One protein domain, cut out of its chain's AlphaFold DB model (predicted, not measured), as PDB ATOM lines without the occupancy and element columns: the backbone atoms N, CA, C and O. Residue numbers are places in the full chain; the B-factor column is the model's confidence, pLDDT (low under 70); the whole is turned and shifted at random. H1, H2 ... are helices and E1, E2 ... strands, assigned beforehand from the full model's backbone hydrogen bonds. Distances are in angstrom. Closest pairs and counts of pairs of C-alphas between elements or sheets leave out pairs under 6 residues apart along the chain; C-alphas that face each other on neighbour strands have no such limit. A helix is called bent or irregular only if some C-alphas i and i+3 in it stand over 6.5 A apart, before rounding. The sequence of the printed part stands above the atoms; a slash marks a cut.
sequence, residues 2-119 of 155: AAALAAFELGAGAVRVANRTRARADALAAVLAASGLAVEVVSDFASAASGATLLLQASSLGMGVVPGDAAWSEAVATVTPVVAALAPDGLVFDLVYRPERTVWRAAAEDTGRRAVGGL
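Overview. This is residues 2 to 119 of the 155 residues of the protein "SDH_C domain-containing protein" of Deltaproteobacteria bacterium HGW-Deltaproteobacteria-14 (UniProt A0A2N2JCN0). Two small parallel sheets follow each other along the longest axis: the pair E1 E2, with H2 packed on it, makes one end, and E3 E4 E5, with H5 over one face and H4 packed on H5, makes the other part. H3 sits between the two parts, near E1 and against residues 81 to 83 of H4, while H1 is near H2 and grazes the larger sheet. The 118 printed residues hold five named helices and five named strands, in the order H1 E1 H2 E2 H3 E3 H4 E4 H5 E5, of mixed class. The whole is compact, with a radius of gyration of the C-alphas of 14.0 A, and only just elongated, spanning 44 by 29 by 26 A.

Arrangement. H1, residues 2 to 9, and H2, residues 22 to 34, are close but not clearly touching, the closest C-alphas, those of Leu 5 and Leu 32, being 7.0 A apart. E1, residues 15 to 18, and E2, residues 39 to 42, are parallel at 28 degrees, with N 17 and O 40 within hydrogen-bond range at 2.8 A. E1, H2 and E2 form a strand-helix-strand unit, two parallel neighbour strands with a helix between, and its crossover is right-handed. H3, residues 45 to 49, touches H4, residues 72 to 84, with residues 81 to 83 of H4 alone; the closest C-alphas are those of Ala 46 and Val 82, 4.2 A apart. E3, residues 54 to 57, and E4, residues 91 to 94, are parallel at 16 degrees, with N 55 and O 91 at 2.8 A. E4 and E5, residues 114 to 117, are parallel at 19 degrees, with N 92 and O 114 at 2.8 A. H5, residues 103 to 110, is on this sheet at a height of 8.6 A, over E4 and E5. H5 touches H4 at a steep tilt of 65 degrees, the same way; the closest C-alphas, of Val 76 and Val 103, are 4.9 A apart. E3, H4, E4 and E4, H5, E5 are two more right-handed units. Every O i to N i+4 pair is within hydrogen-bond range in H1, H2, H3 and H5; in H4, 7 of 9 are.

Along the chain. H1 begins at C-alpha 2 (156.968, 151.881, 201.637). H2 is 18.3 A long and H4 17.8 A; H4 is irregular, with C-alphas 78 and 81 7.0 A apart. E5 ends at C-alpha 117 (149.846, 162.363, 192.061).

Size, cuts and confidence. The C-alphas of Gly 36 and Ala 70 are the two farthest apart, 44.2 A. The printed part has no cut. The link from E3 to H4 is long, residues 58 to 71. No printed residue is under 70 in pLDDT.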
ATOM      1  N   ALA A   2     157.998 151.198 200.836       79.25
ATOM      2  CA  ALA A   2     156.968 151.881 201.637       79.25
ATOM      3  C   ALA A   2     155.571 151.894 200.986       79.25
ATOM      4  O   ALA A   2     154.605 151.489 201.614       79.25
ATOM      5  N   ALA A   3     155.475 152.250 199.700       79.44
ATOM      6  CA  ALA A   3     154.199 152.252 198.978       79.44
ATOM      7  C   ALA A   3     153.517 150.866 198.922       79.44
ATOM      8  O   ALA A   3     152.304 150.766 199.054       79.44
ATOM      9  N   ALA A   4     154.298 149.794 198.760       76.75
ATOM     10  CA  ALA A   4     153.772 148.429 198.704       76.75
ATOM     11  C   ALA A   4     153.352 147.909 200.091       76.75
ATOM     12  O   ALA A   4     152.351 147.210 200.193       76.75
ATOM     13  N   LEU A   5     154.069 148.291 201.154       77.06
ATOM     14  CA  LEU A   5     153.667 148.000 202.536       77.06
ATOM     15  C   LEU A   5     152.392 148.761 202.919       77.06
ATOM     16  O   LEU A   5     151.477 148.164 203.467       77.06
ATOM     17  N   ALA A   6     152.275 150.037 202.547       81.06
ATOM     18  CA  ALA A   6     151.052 150.803 202.781       81.06
ATOM     19  C   ALA A   6     149.839 150.173 202.071       81.06
ATOM     20  O   ALA A   6     148.761 150.085 202.647       81.06
ATOM     21  N   ALA A   7     150.002 149.677 200.838       78.19
ATOM     22  CA  ALA A   7     148.926 148.961 200.148       78.19
ATOM     23  C   ALA A   7     148.503 147.677 200.885       78.19
ATOM     24  O   ALA A   7     147.315 147.365 200.927       78.19
ATOM     25  N   PHE A   8     149.447 146.959 201.497       78.00
ATOM     26  CA  PHE A   8     149.145 145.797 202.335       78.00
ATOM     27  C   PHE A   8     148.369 146.158 203.597       78.00
ATOM     28  O   PHE A   8     147.360 145.525 203.888       78.00
ATOM     29  N   GLU A   9     148.802 147.198 204.312       79.94
ATOM     30  CA  GLU A   9     148.101 147.705 205.498       79.94
ATOM     31  C   GLU A   9     146.668 148.150 205.168       79.94
ATOM     32  O   GLU A   9     145.767 148.025 205.995       79.94
ATOM     33  N   LEU A  10     146.436 148.604 203.933       82.12
ATOM     34  CA  LEU A  10     145.114 148.940 203.398       82.12
ATOM     35  C   LEU A  10     144.312 147.720 202.899       82.12
ATOM     36  O   LEU A  10     143.212 147.891 202.376       82.12
ATOM     37  N   GLY A  11     144.829 146.498 203.060       82.75
ATOM     38  CA  GLY A  11     144.127 145.249 202.757       82.75
ATOM     39  C   GLY A  11     144.371 144.674 201.360       82.75
ATOM     40  O   GLY A  11     143.578 143.852 200.900       82.75
ATOM     41  N   ALA A  12     145.437 145.072 200.657       83.00
ATOM     42  CA  ALA A  12     145.787 144.446 199.381       83.00
ATOM     43  C   ALA A  12     146.138 142.956 199.574       83.00
ATOM     44  O   ALA A  12     147.087 142.616 200.278       83.00
ATOM     45  N   GLY A  13     145.387 142.066 198.916       82.31
ATOM     46  CA  GLY A  13     145.550 140.612 199.065       82.31
ATOM     47  C   GLY A  13     146.750 140.009 198.323       82.31
ATOM     48  O   GLY A  13     147.225 138.942 198.701       82.31
ATOM     49  N   ALA A  14     147.249 140.674 197.278       88.50
ATOM     50  CA  ALA A  14     148.430 140.254 196.526       88.50
ATOM     51  C   ALA A  14     149.125 141.461 195.887       88.50
ATOM     52  O   ALA A  14     148.477 142.446 195.527       88.50
ATOM     53  N   VAL A  15     150.444 141.371 195.715       92.12
ATOM     54  CA  VAL A  15     151.267 142.417 195.101       92.12
ATOM     55  C   VAL A  15     152.071 141.830 193.950       92.12
ATOM     56  O   VAL A  15     152.827 140.878 194.120       92.12
ATOM     57  N   ARG A  16     151.961 142.444 192.772       94.62
ATOM     58  CA  ARG A  16     152.852 142.164 191.642       94.62
ATOM     59  C   ARG A  16     153.929 143.233 191.571       94.62
ATOM     60  O   ARG A  16     153.629 144.425 191.578       94.62
ATOM     61  N   VAL A  17     155.187 142.814 191.503       94.06
ATOM     62  CA  VAL A  17     156.345 143.708 191.412       94.06
ATOM     63  C   VAL A  17     156.973 143.561 190.036       94.06
ATOM     64  O   VAL A  17     157.451 142.488 189.681       94.06
ATOM     65  N   ALA A  18     157.034 144.661 189.290       94.12
ATOM     66  CA  ALA A  18     157.794 144.752 188.052       94.12
ATOM     67  C   ALA A  18     158.842 145.860 188.167       94.12
ATOM     68  O   ALA A  18     158.569 146.960 188.653       94.12
ATOM     69  N   ASN A  19     160.065 145.570 187.729       93.31
ATOM     70  CA  ASN A  19     161.151 146.538 187.682       93.31
ATOM     71  C   ASN A  19     162.146 146.161 186.584       93.31
ATOM     72  O   ASN A  19     162.426 144.983 186.375       93.31
ATOM     73  N   ARG A  20     162.767 147.169 185.956       90.88
ATOM     74  CA  ARG A  20     163.763 146.966 184.890       90.88
ATOM     75  C   ARG A  20     164.943 146.098 185.338       90.88
ATOM     76  O   ARG A  20     165.478 145.320 184.559       90.88
ATOM     77  N   THR A  21     165.370 146.239 186.592       92.44
ATOM     78  CA  THR A  21     166.434 145.413 187.174       92.44
ATOM     79  C   THR A  21     165.808 144.312 188.019       92.44
ATOM     80  O   THR A  21     165.348 144.591 189.130       92.44
ATOM     81  N   ARG A  22     165.837 143.071 187.518       92.19
ATOM     82  CA  ARG A  22     165.247 141.899 188.186       92.19
ATOM     83  C   ARG A  22     165.732 141.716 189.623       92.19
ATOM     84  O   ARG A  22     164.904 141.677 190.520       92.19
ATOM     85  N   ALA A  23     167.042 141.780 189.865       93.94
ATOM     86  CA  ALA A  23     167.595 141.638 191.215       93.94
ATOM     87  C   ALA A  23     167.001 142.632 192.240       93.94
ATOM     88  O   ALA A  23     166.817 142.293 193.404       93.94
ATOM     89  N   ARG A  24     166.649 143.859 191.817       93.00
ATOM     90  CA  ARG A  24     165.971 144.837 192.691       93.00
ATOM     91  C   ARG A  24     164.505 144.471 192.941       93.00
ATOM     92  O   ARG A  24     163.998 144.766 194.019       93.00
ATOM     93  N   ALA A  25     163.830 143.872 191.960       92.94
ATOM     94  CA  ALA A  25     162.469 143.370 192.131       92.94
ATOM     95  C   ALA A  25     162.445 142.185 193.101       92.94
ATOM     96  O   ALA A  25     161.640 142.186 194.024       92.94
ATOM     97  N   ASP A  26     163.374 141.240 192.940       94.31
ATOM     98  CA  ASP A  26     163.491 140.061 193.801       94.31
ATOM     99  C   ASP A  26     163.815 140.468 195.249       94.31
ATOM    100  O   ASP A  26     163.175 139.997 196.187       94.31
ATOM    101  N   ALA A  27     164.735 141.421 195.444       93.62
ATOM    102  CA  ALA A  27     165.040 141.964 196.768       93.62
ATOM    103  C   ALA A  27     163.822 142.643 197.420       93.62
ATOM    104  O   ALA A  27     163.553 142.438 198.603       93.62
ATOM    105  N   LEU A  28     163.055 143.434 196.657       91.19
ATOM    106  CA  LEU A  28     161.822 144.042 197.159       91.19
ATOM    107  C   LEU A  28     160.772 142.976 197.499       91.19
ATOM    108  O   LEU A  28     160.125 143.073 198.539       91.19
ATOM    109  N   ALA A  29     160.617 141.960 196.651       92.62
ATOM    110  CA  ALA A  29     159.671 140.879 196.878       92.62
ATOM    111  C   ALA A  29     160.010 140.072 198.131       92.62
ATOM    112  O   ALA A  29     159.103 139.768 198.896       92.62
ATOM    113  N   ALA A  30     161.292 139.810 198.398       92.62
ATOM    114  CA  ALA A  30     161.729 139.143 199.622       92.62
ATOM    115  C   ALA A  30     161.325 139.925 200.884       92.62
ATOM    116  O   ALA A  30     160.803 139.342 201.832       92.62
ATOM    117  N   VAL A  31     161.504 141.251 200.884       90.88
ATOM    118  CA  VAL A  31     161.109 142.113 202.015       90.88
ATOM    119  C   VAL A  31     159.592 142.121 202.218       90.88
ATOM    120  O   VAL A  31     159.106 142.039 203.346       90.88
ATOM    121  N   LEU A  32     158.833 142.209 201.126       89.31
ATOM    122  CA  LEU A  32     157.373 142.200 201.182       89.31
ATOM    123  C   LEU A  32     156.840 140.834 201.640       89.31
ATOM    124  O   LEU A  32     156.001 140.781 202.535       89.31
ATOM    125  N   ALA A  33     157.381 139.735 201.113       90.81
ATOM    126  CA  ALA A  33     157.018 138.378 201.519       90.81
ATOM    127  C   ALA A  33     157.324 138.117 203.002       90.81
ATOM    128  O   ALA A  33     156.503 137.532 203.704       90.81
ATOM    129  N   ALA A  34     158.450 138.627 203.517       90.25
ATOM    130  CA  ALA A  34     158.774 138.569 204.945       90.25
ATOM    131  C   ALA A  34     157.768 139.330 205.832       90.25
ATOM    132  O   ALA A  34     157.671 139.054 207.024       90.25
ATOM    133  N   SER A  35     156.996 140.254 205.250       84.69
ATOM    134  CA  SER A  35     155.915 140.985 205.924       84.69
ATOM    135  C   SER A  35     154.552 140.275 205.822       84.69
ATOM    136  O   SER A  35     153.552 140.819 206.277       84.69
ATOM    137  N   GLY A  36     154.495 139.073 205.231       85.75
ATOM    138  CA  GLY A  36     153.274 138.265 205.096       85.75
ATOM    139  C   GLY A  36     152.478 138.490 203.806       85.75
ATOM    140  O   GLY A  36     151.387 137.945 203.661       85.75
ATOM    141  N   LEU A  37     153.006 139.270 202.858       85.25
ATOM    142  CA  LEU A  37     152.363 139.513 201.566       85.25
ATOM    143  C   LEU A  37     152.547 138.349 200.590       85.25
ATOM    144  O   LEU A  37     153.651 137.834 200.420       85.25
ATOM    145  N   ALA A  38     151.494 138.035 199.834       90.50
ATOM    146  CA  ALA A  38     151.630 137.267 198.603       90.50
ATOM    147  C   ALA A  38     152.242 138.164 197.516       90.50
ATOM    148  O   ALA A  38     151.632 139.158 197.111       90.50
ATOM    149  N   VAL A  39     153.454 137.832 197.061       93.00
ATOM    150  CA  VAL A  39     154.198 138.648 196.096       93.00
ATOM    151  C   VAL A  39     154.602 137.835 194.879       93.00
ATOM    152  O   VAL A  39     155.178 136.757 195.003       93.00
ATOM    153  N   GLU A  40     154.364 138.396 193.701       94.31
ATOM    154  CA  GLU A  40     154.782 137.838 192.420       94.31
ATOM    155  C   GLU A  40     155.714 138.823 191.706       94.31
ATOM    156  O   GLU A  40     155.395 140.006 191.572       94.31
ATOM    157  N   VAL A  41     156.872 138.356 191.230       94.44
ATOM    158  CA  VAL A  41     157.796 139.195 190.455       94.44
ATOM    159  C   VAL A  41     157.594 138.983 188.961       94.44
ATOM    160  O   VAL A  41     158.033 137.980 188.396       94.44
ATOM    161  N   VAL A  42     157.032 139.984 188.296       94.69
ATOM    162  CA  VAL A  42     156.666 139.935 186.878       94.69
ATOM    163  C   VAL A  42     157.708 140.680 186.039       94.69
ATOM    164  O   VAL A  42     158.270 141.690 186.464       94.69
ATOM    165  N   SER A  43     158.025 140.168 184.848       88.81
ATOM    166  CA  SER A  43     159.021 140.768 183.943       88.81
ATOM    167  C   SER A  43     158.492 141.936 183.112       88.81
ATOM    168  O   SER A  43     159.286 142.741 182.635       88.81
ATOM    169  N   ASP A  44     157.177 142.018 182.931       91.62
ATOM    170  CA  ASP A  44     156.502 142.999 182.086       91.62
ATOM    171  C   ASP A  44     155.550 143.879 182.911       91.62
ATOM    172  O   ASP A  44     154.833 143.396 183.793       91.62
ATOM    173  N   PHE A  45     155.545 145.182 182.622       93.38
ATOM    174  CA  PHE A  45     154.746 146.158 183.362       93.38
ATOM    175  C   PHE A  45     153.247 146.008 183.089       93.38
ATOM    176  O   PHE A  45     152.456 146.124 184.024       93.38
ATOM    177  N   ALA A  46     152.844 145.725 181.846       92.56
ATOM    178  CA  ALA A  46     151.429 145.560 181.508       92.56
ATOM    179  C   ALA A  46     150.846 144.295 182.157       92.56
ATOM    180  O   ALA A  46     149.756 144.326 182.723       92.56
ATOM    181  N   SER A  47     151.619 143.212 182.176       92.81
ATOM    182  CA  SER A  47     151.289 141.966 182.871       92.81
ATOM    183  C   SER A  47     151.167 142.179 184.382       92.81
ATOM    184  O   SER A  47     150.232 141.675 185.000       92.81
ATOM    185  N   ALA A  48     152.051 142.985 184.985       93.75
ATOM    186  CA  ALA A  48     151.933 143.355 186.396       93.75
ATOM    187  C   ALA A  48     150.653 144.159 186.687       93.75
ATOM    188  O   ALA A  48     150.001 143.926 187.705       93.75
ATOM    189  N   ALA A  49     150.269 145.066 185.785       95.88
ATOM    190  CA  ALA A  49     149.064 145.884 185.911       95.88
ATOM    191  C   ALA A  49     147.761 145.132 185.579       95.88
ATOM    192  O   ALA A  49     146.689 145.566 185.996       95.88
ATOM    193  N   SER A  50     147.832 144.010 184.861       96.00
ATOM    194  CA  SER A  50     146.662 143.303 184.334       96.00
ATOM    195  C   SER A  50     145.630 142.955 185.415       96.00
ATOM    196  O   SER A  50     145.890 142.154 186.318       96.00
ATOM    197  N   GLY A  51     144.454 143.581 185.343       95.00
ATOM    198  CA  GLY A  51     143.353 143.384 186.292       95.00
ATOM    199  C   GLY A  51     143.615 143.906 187.710       95.00
ATOM    200  O   GLY A  51     142.802 143.665 188.599       95.00
ATOM    201  N   ALA A  52     144.722 144.615 187.950       95.00
ATOM    202  CA  ALA A  52     144.989 145.232 189.242       95.00
ATOM    203  C   ALA A  52     144.074 146.447 189.461       95.00
ATOM    204  O   ALA A  52     143.781 147.208 188.536       95.00
ATOM    205  N   THR A  53     143.647 146.647 190.708       94.81
ATOM    206  CA  THR A  53     142.825 147.794 191.128       94.81
ATOM    207  C   THR A  53     143.668 149.004 191.535       94.81
ATOM    208  O   THR A  53     143.162 150.124 191.584       94.81
ATOM    209  N   LEU A  54     144.964 148.800 191.797       94.56
ATOM    210  CA  LEU A  54     145.912 149.838 192.188       94.56
ATOM    211  C   LEU A  54     147.251 149.631 191.473       94.56
ATOM    212  O   LEU A  54     147.895 148.596 191.633       94.56
ATOM    213  N   LEU A  55     147.693 150.648 190.737       95.44
ATOM    214  CA  LEU A  55     149.043 150.751 190.194       95.44
ATOM    215  C   LEU A  55     149.853 151.739 191.027       95.44
ATOM    216  O   LEU A  55     149.554 152.929 191.039       95.44
ATOM    217  N   LEU A  56     150.913 151.256 191.670       94.44
ATOM    218  CA  LEU A  56     151.885 152.103 192.360       94.44
ATOM    219  C   LEU A  56     153.062 152.389 191.429       94.44
ATOM    220  O   LEU A  56     153.960 151.560 191.267       94.44
ATOM    221  N   GLN A  57     153.073 153.573 190.827       93.75
ATOM    222  CA  GLN A  57     154.214 154.039 190.051       93.75
ATOM    223  C   GLN A  57     155.229 154.645 191.022       93.75
ATOM    224  O   GLN A  57     154.975 155.673 191.643       93.75
ATOM    225  N   ALA A  58     156.384 153.992 191.154       91.25
ATOM    226  CA  ALA A  58     157.491 154.447 191.997       91.25
ATOM    227  C   ALA A  58     158.831 154.484 191.238       91.25
ATOM    228  O   ALA A  58     159.894 154.275 191.826       91.25
ATOM    229  N   SER A  59     158.788 154.676 189.918       88.62
ATOM    230  CA  SER A  59     159.975 154.692 189.057       88.62
ATOM    231  C   SER A  59     160.196 156.071 188.443       88.62
ATOM    232  O   SER A  59     159.325 156.932 188.469       88.62
ATOM    233  N   SER A  60     161.348 156.274 187.811       86.31
ATOM    234  CA  SER A  60     161.653 157.529 187.122       86.31
ATOM    235  C   SER A  60     160.958 157.686 185.763       86.31
ATOM    236  O   SER A  60     161.222 158.658 185.058       86.31
ATOM    237  N   LEU A  61     160.147 156.717 185.332       86.00
ATOM    238  CA  LEU A  61     159.564 156.712 183.994       86.00
ATOM    239  C   LEU A  61     158.563 157.864 183.850       86.00
ATOM    240  O   LEU A  61     157.573 157.914 184.578       86.00
ATOM    241  N   GLY A  62     158.843 158.774 182.915       81.62
ATOM    242  CA  GLY A  62     158.064 159.994 182.702       81.62
ATOM    243  C   GLY A  62     158.503 161.192 183.547       81.62
ATOM    244  O   GLY A  62     157.929 162.268 183.400       81.62
ATOM    245  N   MET A  63     159.517 161.047 184.409       85.12
ATOM    246  CA  MET A  63     160.079 162.192 185.129       85.12
ATOM    247  C   MET A  63     160.745 163.167 184.158       85.12
ATOM    248  O   MET A  63     161.522 162.763 183.299       85.12
ATOM    249  N   GLY A  64     160.464 164.459 184.335       83.25
ATOM    250  CA  GLY A  64     161.057 165.532 183.535       83.25
ATOM    251  C   GLY A  64     160.402 165.767 182.173       83.25
ATOM    252  O   GLY A  64     160.754 166.747 181.532       83.25
ATOM    253  N   VAL A  65     159.442 164.933 181.761       89.50
ATOM    254  CA  VAL A  65     158.633 165.173 180.558       89.50
ATOM    255  C   VAL A  65     157.417 166.003 180.957       89.50
ATOM    256  O   VAL A  65     156.610 165.563 181.781       89.50
ATOM    257  N   VAL A  66     157.290 167.209 180.405       90.00
ATOM    258  CA  VAL A  66     156.204 168.141 180.732       90.00
ATOM    259  C   VAL A  66     155.195 168.278 179.589       90.00
ATOM    260  O   VAL A  66     155.550 168.078 178.424       90.00
ATOM    261  N   PRO A  67     153.919 168.598 179.885       90.88
ATOM    262  CA  PRO A  67     152.928 168.837 178.842       90.88
ATOM    263  C   PRO A  67     153.413 169.887 177.837       90.88
ATOM    264  O   PRO A  67     153.729 171.011 178.223       90.88
ATOM    265  N   GLY A  68     153.447 169.515 176.557       91.00
ATOM    266  CA  GLY A  68     153.935 170.365 175.465       91.00
ATOM    267  C   GLY A  68     155.353 170.042 174.982       91.00
ATOM    268  O   GLY A  68     155.717 170.493 173.898       91.00
ATOM    269  N   ASP A  69     156.127 169.230 175.711       91.81
ATOM    270  CA  ASP A  69     157.416 168.733 175.221       91.81
ATOM    271  C   ASP A  69     157.236 167.872 173.965       91.81
ATOM    272  O   ASP A  69     156.268 167.121 173.842       91.81
ATOM    273  N   ALA A  70     158.227 167.891 173.067       93.94
ATOM    274  CA  ALA A  70     158.221 167.043 171.870       93.94
ATOM    275  C   ALA A  70     158.083 165.542 172.206       93.94
ATOM    276  O   ALA A  70     157.434 164.800 171.475       93.94
ATOM    277  N   ALA A  71     158.645 165.113 173.342       93.69
ATOM    278  CA  ALA A  71     158.581 163.735 173.825       93.69
ATOM    279  C   ALA A  71     157.268 163.387 174.556       93.69
ATOM    280  O   ALA A  71     157.069 162.231 174.924       93.69
ATOM    281  N   TRP A  72     156.369 164.354 174.793       94.50
ATOM    282  CA  TRP A  72     155.171 164.156 175.616       94.50
ATOM    283  C   TRP A  72     154.268 163.046 175.074       94.50
ATOM    284  O   TRP A  72     153.955 162.097 175.792       94.50
ATOM    285  N   SER A  73     153.873 163.141 173.805       95.56
ATOM    286  CA  SER A  73     152.925 162.200 173.198       95.56
ATOM    287  C   SER A  73     153.470 160.771 173.168       95.56
ATOM    288  O   SER A  73     152.741 159.829 173.467       95.56
ATOM    289  N   GLU A  74     154.760 160.609 172.869       95.88
ATOM    290  CA  GLU A  74     155.429 159.303 172.875       95.88
ATOM    291  C   GLU A  74     155.540 158.731 174.294       95.88
ATOM    292  O   GLU A  74     155.263 157.550 174.519       95.88
ATOM    293  N   ALA A  75     155.886 159.564 175.278       95.06
ATOM    294  CA  ALA A  75     155.991 159.136 176.667       95.06
ATOM    295  C   ALA A  75     154.633 158.709 177.248       95.06
ATOM    296  O   ALA A  75     154.569 157.702 177.954       95.06
ATOM    297  N   VAL A  76     153.546 159.420 176.917       96.38
ATOM    298  CA  VAL A  76     152.177 159.009 177.275       96.38
ATOM    299  C   VAL A  76     151.835 157.684 176.592       96.38
ATOM    300  O   VAL A  76     151.484 156.727 177.276       96.38
ATOM    301  N   ALA A  77     152.037 157.575 175.275       95.94
ATOM    302  CA  ALA A  77     151.765 156.346 174.526       95.94
ATOM    303  C   ALA A  77     152.546 155.128 175.054       95.94
ATOM    304  O   ALA A  77     152.033 154.013 175.031       95.94
ATOM    305  N   THR A  78     153.755 155.339 175.583       95.19
ATOM    306  CA  THR A  78     154.583 154.285 176.188       95.19
ATOM    307  C   THR A  78     153.956 153.700 177.457       95.19
ATOM    308  O   THR A  78     154.053 152.496 177.692       95.19
ATOM    309  N   VAL A  79     153.311 154.524 178.291       96.12
ATOM    310  CA  VAL A  79     152.716 154.070 179.564       96.12
ATOM    311  C   VAL A  79     151.249 153.671 179.439       96.12
ATOM    312  O   VAL A  79     150.761 152.889 180.257       96.12
ATOM    313  N   THR A  80     150.551 154.155 178.411       97.31
ATOM    314  CA  THR A  80     149.129 153.877 178.179       97.31
ATOM    315  C   THR A  80     148.778 152.386 178.206       97.31
ATOM    316  O   THR A  80     147.815 152.050 178.894       97.31
ATOM    317  N   PRO A  81     149.531 151.457 177.580       97.06
ATOM    318  CA  PRO A  81     149.222 150.027 177.655       97.06
ATOM    319  C   PRO A  81     149.224 149.467 179.082       97.06
ATOM    320  O   PRO A  81     148.395 148.625 179.416       97.06
ATOM    321  N   VAL A  82     150.118 149.962 179.944       96.88
ATOM    322  CA  VAL A  82     150.191 149.551 181.355       96.88
ATOM    323  C   VAL A  82     148.952 150.026 182.108       96.88
ATOM    324  O   VAL A  82     148.337 149.258 182.840       96.88
ATOM    325  N   VAL A  83     148.552 151.281 181.905       97.69
ATOM    326  CA  VAL A  83     147.379 151.859 182.574       97.69
ATOM    327  C   VAL A  83     146.075 151.245 182.048       97.69
ATOM    328  O   VAL A  83     145.169 150.944 182.824       97.69
ATOM    329  N   ALA A  84     145.995 150.983 180.743       97.44
ATOM    330  CA  ALA A  84     144.857 150.329 180.106       97.44
ATOM    331  C   ALA A  84     144.659 148.881 180.586       97.44
ATOM    332  O   ALA A  84     143.526 148.405 180.619       97.44
ATOM    333  N   ALA A  85     145.734 148.194 180.989       97.38
ATOM    334  CA  ALA A  85     145.669 146.836 181.527       97.38
ATOM    335  C   ALA A  85     145.040 146.760 182.932       97.38
ATOM    336  O   ALA A  85     144.627 145.676 183.349       97.38
ATOM    337  N   LEU A  86     144.935 147.882 183.654       97.69
ATOM    338  CA  LEU A  86     144.260 147.924 184.952       97.69
ATOM    339  C   LEU A  86     142.782 147.551 184.835       97.69
ATOM    340  O   LEU A  86     142.155 147.722 183.780       97.69
ATOM    341  N   ALA A  87     142.221 147.114 185.964       96.38
ATOM    342  CA  ALA A  87     140.781 146.961 186.117       96.38
ATOM    343  C   ALA A  87     140.043 148.258 185.707       96.38
ATOM    344  O   ALA A  87     140.616 149.348 185.827       96.38
ATOM    345  N   PRO A  88     138.786 148.181 185.230       94.94
ATOM    346  CA  PRO A  88     138.046 149.356 184.759       94.94
ATOM    347  C   PRO A  88     137.953 150.508 185.773       94.94
ATOM    348  O   PRO A  88     137.959 151.670 185.385       94.94
ATOM    349  N   ASP A  89     137.902 150.200 187.069       94.69
ATOM    350  CA  ASP A  89     137.853 151.147 188.188       94.69
ATOM    351  C   ASP A  89     139.228 151.419 188.832       94.69
ATOM    352  O   ASP A  89     139.322 152.082 189.879       94.69
ATOM    353  N   GLY A  90     140.289 150.931 188.184       95.56
ATOM    354  CA  GLY A  90     141.665 150.978 188.642       95.56
ATOM    355  C   GLY A  90     142.171 152.392 188.919       95.56
ATOM    356  O   GLY A  90     141.811 153.373 188.257       95.56
ATOM    357  N   LEU A  91     143.030 152.483 189.930       95.50
ATOM    358  CA  LEU A  91     143.655 153.714 190.382       95.50
ATOM    359  C   LEU A  91     145.153 153.693 190.082       95.50
ATOM    360  O   LEU A  91     145.868 152.793 190.517       95.50
ATOM    361  N   VAL A  92     145.642 154.725 189.407       96.19
ATOM    362  CA  VAL A  92     147.071 155.019 189.317       96.19
ATOM    363  C   VAL A  92     147.462 155.915 190.483       96.19
ATOM    364  O   VAL A  92     146.895 156.987 190.678       96.19
ATOM    365  N   PHE A  93     148.449 155.500 191.259       94.06
ATOM    366  CA  PHE A  93     149.067 156.325 192.283       94.06
ATOM    367  C   PHE A  93     150.518 156.572 191.881       94.06
ATOM    368  O   PHE A  93     151.360 155.672 191.936       94.06
ATOM    369  N   ASP A  94     150.784 157.789 191.418       93.31
ATOM    370  CA  ASP A  94     152.074 158.201 190.880       93.31
ATOM    371  C   ASP A  94     152.863 158.961 191.941       93.31
ATOM    372  O   ASP A  94     152.430 160.014 192.400       93.31
ATOM    373  N   LEU A  95     154.014 158.427 192.356       91.06
ATOM    374  CA  LEU A  95     154.862 159.068 193.361       91.06
ATOM    375  C   LEU A  95     155.551 160.325 192.809       91.06
ATOM    376  O   LEU A  95     156.005 161.163 193.594       91.06
ATOM    377  N   VAL A  96     155.613 160.485 191.485       89.38
ATOM    378  CA  VAL A  96     156.113 161.700 190.851       89.38
ATOM    379  C   VAL A  96     155.121 162.843 191.086       89.38
ATOM    380  O   VAL A  96     153.908 162.714 190.926       89.38
ATOM    381  N   TYR A  97     155.649 163.994 191.500       83.31
ATOM    382  CA  TYR A  97     154.866 165.194 191.817       83.31
ATOM    383  C   TYR A  97     155.243 166.416 190.967       83.31
ATOM    384  O   TYR A  97     154.633 167.476 191.110       83.31
ATOM    385  N   ARG A  98     156.256 166.289 190.100       82.44
ATOM    386  CA  ARG A  98     156.667 167.321 189.144       82.44
ATOM    387  C   ARG A  98     156.877 166.677 187.766       82.44
ATOM    388  O   ARG A  98     157.725 165.788 187.665       82.44
ATOM    389  N   PRO A  99     156.175 167.135 186.715       82.19
ATOM    390  CA  PRO A  99     155.092 168.138 186.711       82.19
ATOM    391  C   PRO A  99     153.818 167.672 187.453       82.19
ATOM    392  O   PRO A  99     153.679 166.497 187.767       82.19
ATOM    393  N   GLU A 100     152.867 168.582 187.718       82.62
ATOM    394  CA  GLU A 100     151.575 168.238 188.361       82.62
ATOM    395  C   GLU A 100     150.717 167.289 187.502       82.62
ATOM    396  O   GLU A 100     149.984 166.438 188.022       82.62
ATOM    397  N   ARG A 101     150.812 167.430 186.176       89.88
ATOM    398  CA  ARG A 101     150.242 166.493 185.208       89.88
ATOM    399  C   ARG A 101     151.364 165.636 184.634       89.88
ATOM    400  O   ARG A 101     152.065 166.075 183.730       89.88
ATOM    401  N   THR A 102     151.537 164.438 185.185       93.75
ATOM    402  CA  THR A 102     152.522 163.451 184.724       93.75
ATOM    403  C   THR A 102     151.999 162.665 183.522       93.75
ATOM    404  O   THR A 102     150.795 162.659 183.242       93.75
ATOM    405  N   VAL A 103     152.890 161.955 182.826       95.62
ATOM    406  CA  VAL A 103     152.507 161.066 181.714       95.62
ATOM    407  C   VAL A 103     151.572 159.938 182.168       95.62
ATOM    408  O   VAL A 103     150.681 159.544 181.426       95.62
ATOM    409  N   TRP A 104     151.713 159.470 183.414       96.31
ATOM    410  CA  TRP A 104     150.852 158.443 184.007       96.31
ATOM    411  C   TRP A 104     149.448 158.960 184.290       96.31
ATOM    412  O   TRP A 104     148.468 158.264 184.034       96.31
ATOM    413  N   ARG A 105     149.346 160.199 184.781       95.25
ATOM    414  CA  ARG A 105     148.057 160.862 184.973       95.25
ATOM    415  C   ARG A 105     147.350 161.099 183.642       95.25
ATOM    416  O   ARG A 105     146.160 160.828 183.549       95.25
ATOM    417  N   ALA A 106     148.078 161.543 182.619       95.75
ATOM    418  CA  ALA A 106     147.524 161.710 181.280       95.75
ATOM    419  C   ALA A 106     147.033 160.377 180.694       95.75
ATOM    420  O   ALA A 106     145.898 160.294 180.246       95.75
ATOM    421  N   ALA A 107     147.827 159.309 180.797       97.19
ATOM    422  CA  ALA A 107     147.412 157.984 180.347       97.19
ATOM    423  C   ALA A 107     146.192 157.436 181.108       97.19
ATOM    424  O   ALA A 107     145.358 156.751 180.520       97.19
ATOM    425  N   ALA A 108     146.059 157.735 182.405       97.00
ATOM    426  CA  ALA A 108     144.862 157.389 183.167       97.00
ATOM    427  C   ALA A 108     143.630 158.142 182.652       97.00
ATOM    428  O   ALA A 108     142.608 157.511 182.400       97.00
ATOM    429  N   GLU A 109     143.748 159.452 182.420       95.00
ATOM    430  CA  GLU A 109     142.687 160.272 181.821       95.00
ATOM    431  C   GLU A 109     142.267 159.720 180.443       95.00
ATOM    432  O   GLU A 109     141.081 159.473 180.221       95.00
ATOM    433  N   ASP A 110     143.232 159.419 179.567       96.19
ATOM    434  CA  ASP A 110     142.999 158.917 178.201       96.19
ATOM    435  C   ASP A 110     142.341 157.527 178.166       96.19
ATOM    436  O   ASP A 110     141.657 157.168 177.207       96.19
ATOM    437  N   THR A 111     142.534 156.731 179.217       97.00
ATOM    438  CA  THR A 111     141.964 155.381 179.342       97.00
ATOM    439  C   THR A 111     140.743 155.334 180.262       97.00
ATOM    440  O   THR A 111     140.193 154.256 180.483       97.00
ATOM    441  N   GLY A 112     140.293 156.465 180.811       96.38
ATOM    442  CA  GLY A 112     139.158 156.526 181.738       96.38
ATOM    443  C   GLY A 112     139.432 155.949 183.135       96.38
ATOM    444  O   GLY A 112     138.488 155.632 183.856       96.38
ATOM    445  N   ARG A 113     140.704 155.798 183.530       96.94
ATOM    446  CA  ARG A 113     141.116 155.425 184.894       96.94
ATOM    447  C   ARG A 113     141.318 156.666 185.761       96.94
ATOM    448  O   ARG A 113     141.432 157.795 185.287       96.94
ATOM    449  N   ARG A 114     141.390 156.456 187.076       95.81
ATOM    450  CA  ARG A 114     141.680 157.526 188.041       95.81
ATOM    451  C   ARG A 114     143.178 157.619 188.292       95.81
ATOM    452  O   ARG A 114     143.868 156.603 188.277       95.81
ATOM    453  N   ALA A 115     143.661 158.818 188.603       94.81
ATOM    454  CA  ALA A 115     145.042 159.030 189.019       94.81
ATOM    455  C   ALA A 115     145.152 159.969 190.227       94.81
ATOM    456  O   ALA A 115     144.452 160.977 190.315       94.81
ATOM    457  N   VAL A 116     146.078 159.651 191.131       91.94
ATOM    458  CA  VAL A 116     146.508 160.490 192.256       91.94
ATOM    459  C   VAL A 116     148.009 160.724 192.117       91.94
ATOM    460  O   VAL A 116     148.771 159.773 191.971       91.94
ATOM    461  N   GLY A 117     148.431 161.988 192.141       88.88
ATOM    462  CA  GLY A 117     149.846 162.363 192.061       88.88
ATOM    463  C   GLY A 117     150.539 162.433 193.425       88.88
ATOM    464  O   GLY A 117     149.895 162.522 194.475       88.88
ATOM    465  N   GLY A 118     151.871 162.491 193.403       88.44
ATOM    466  CA  GLY A 118     152.707 162.328 194.595       88.44
ATOM    467  C   GLY A 118     152.733 163.529 195.537       88.44
ATOM    468  O   GLY A 118     153.243 163.427 196.650       88.44
ATOM    469  N   LEU A 119     152.176 164.675 195.131       89.25
ATOM    470  CA  LEU A 119     152.219 165.906 195.925       89.25
ATOM    471  C   LEU A 119     151.501 165.743 197.268       89.25
ATOM    472  O   LEU A 119     151.991 166.218 198.289       89.25
TER     473      LEU A 119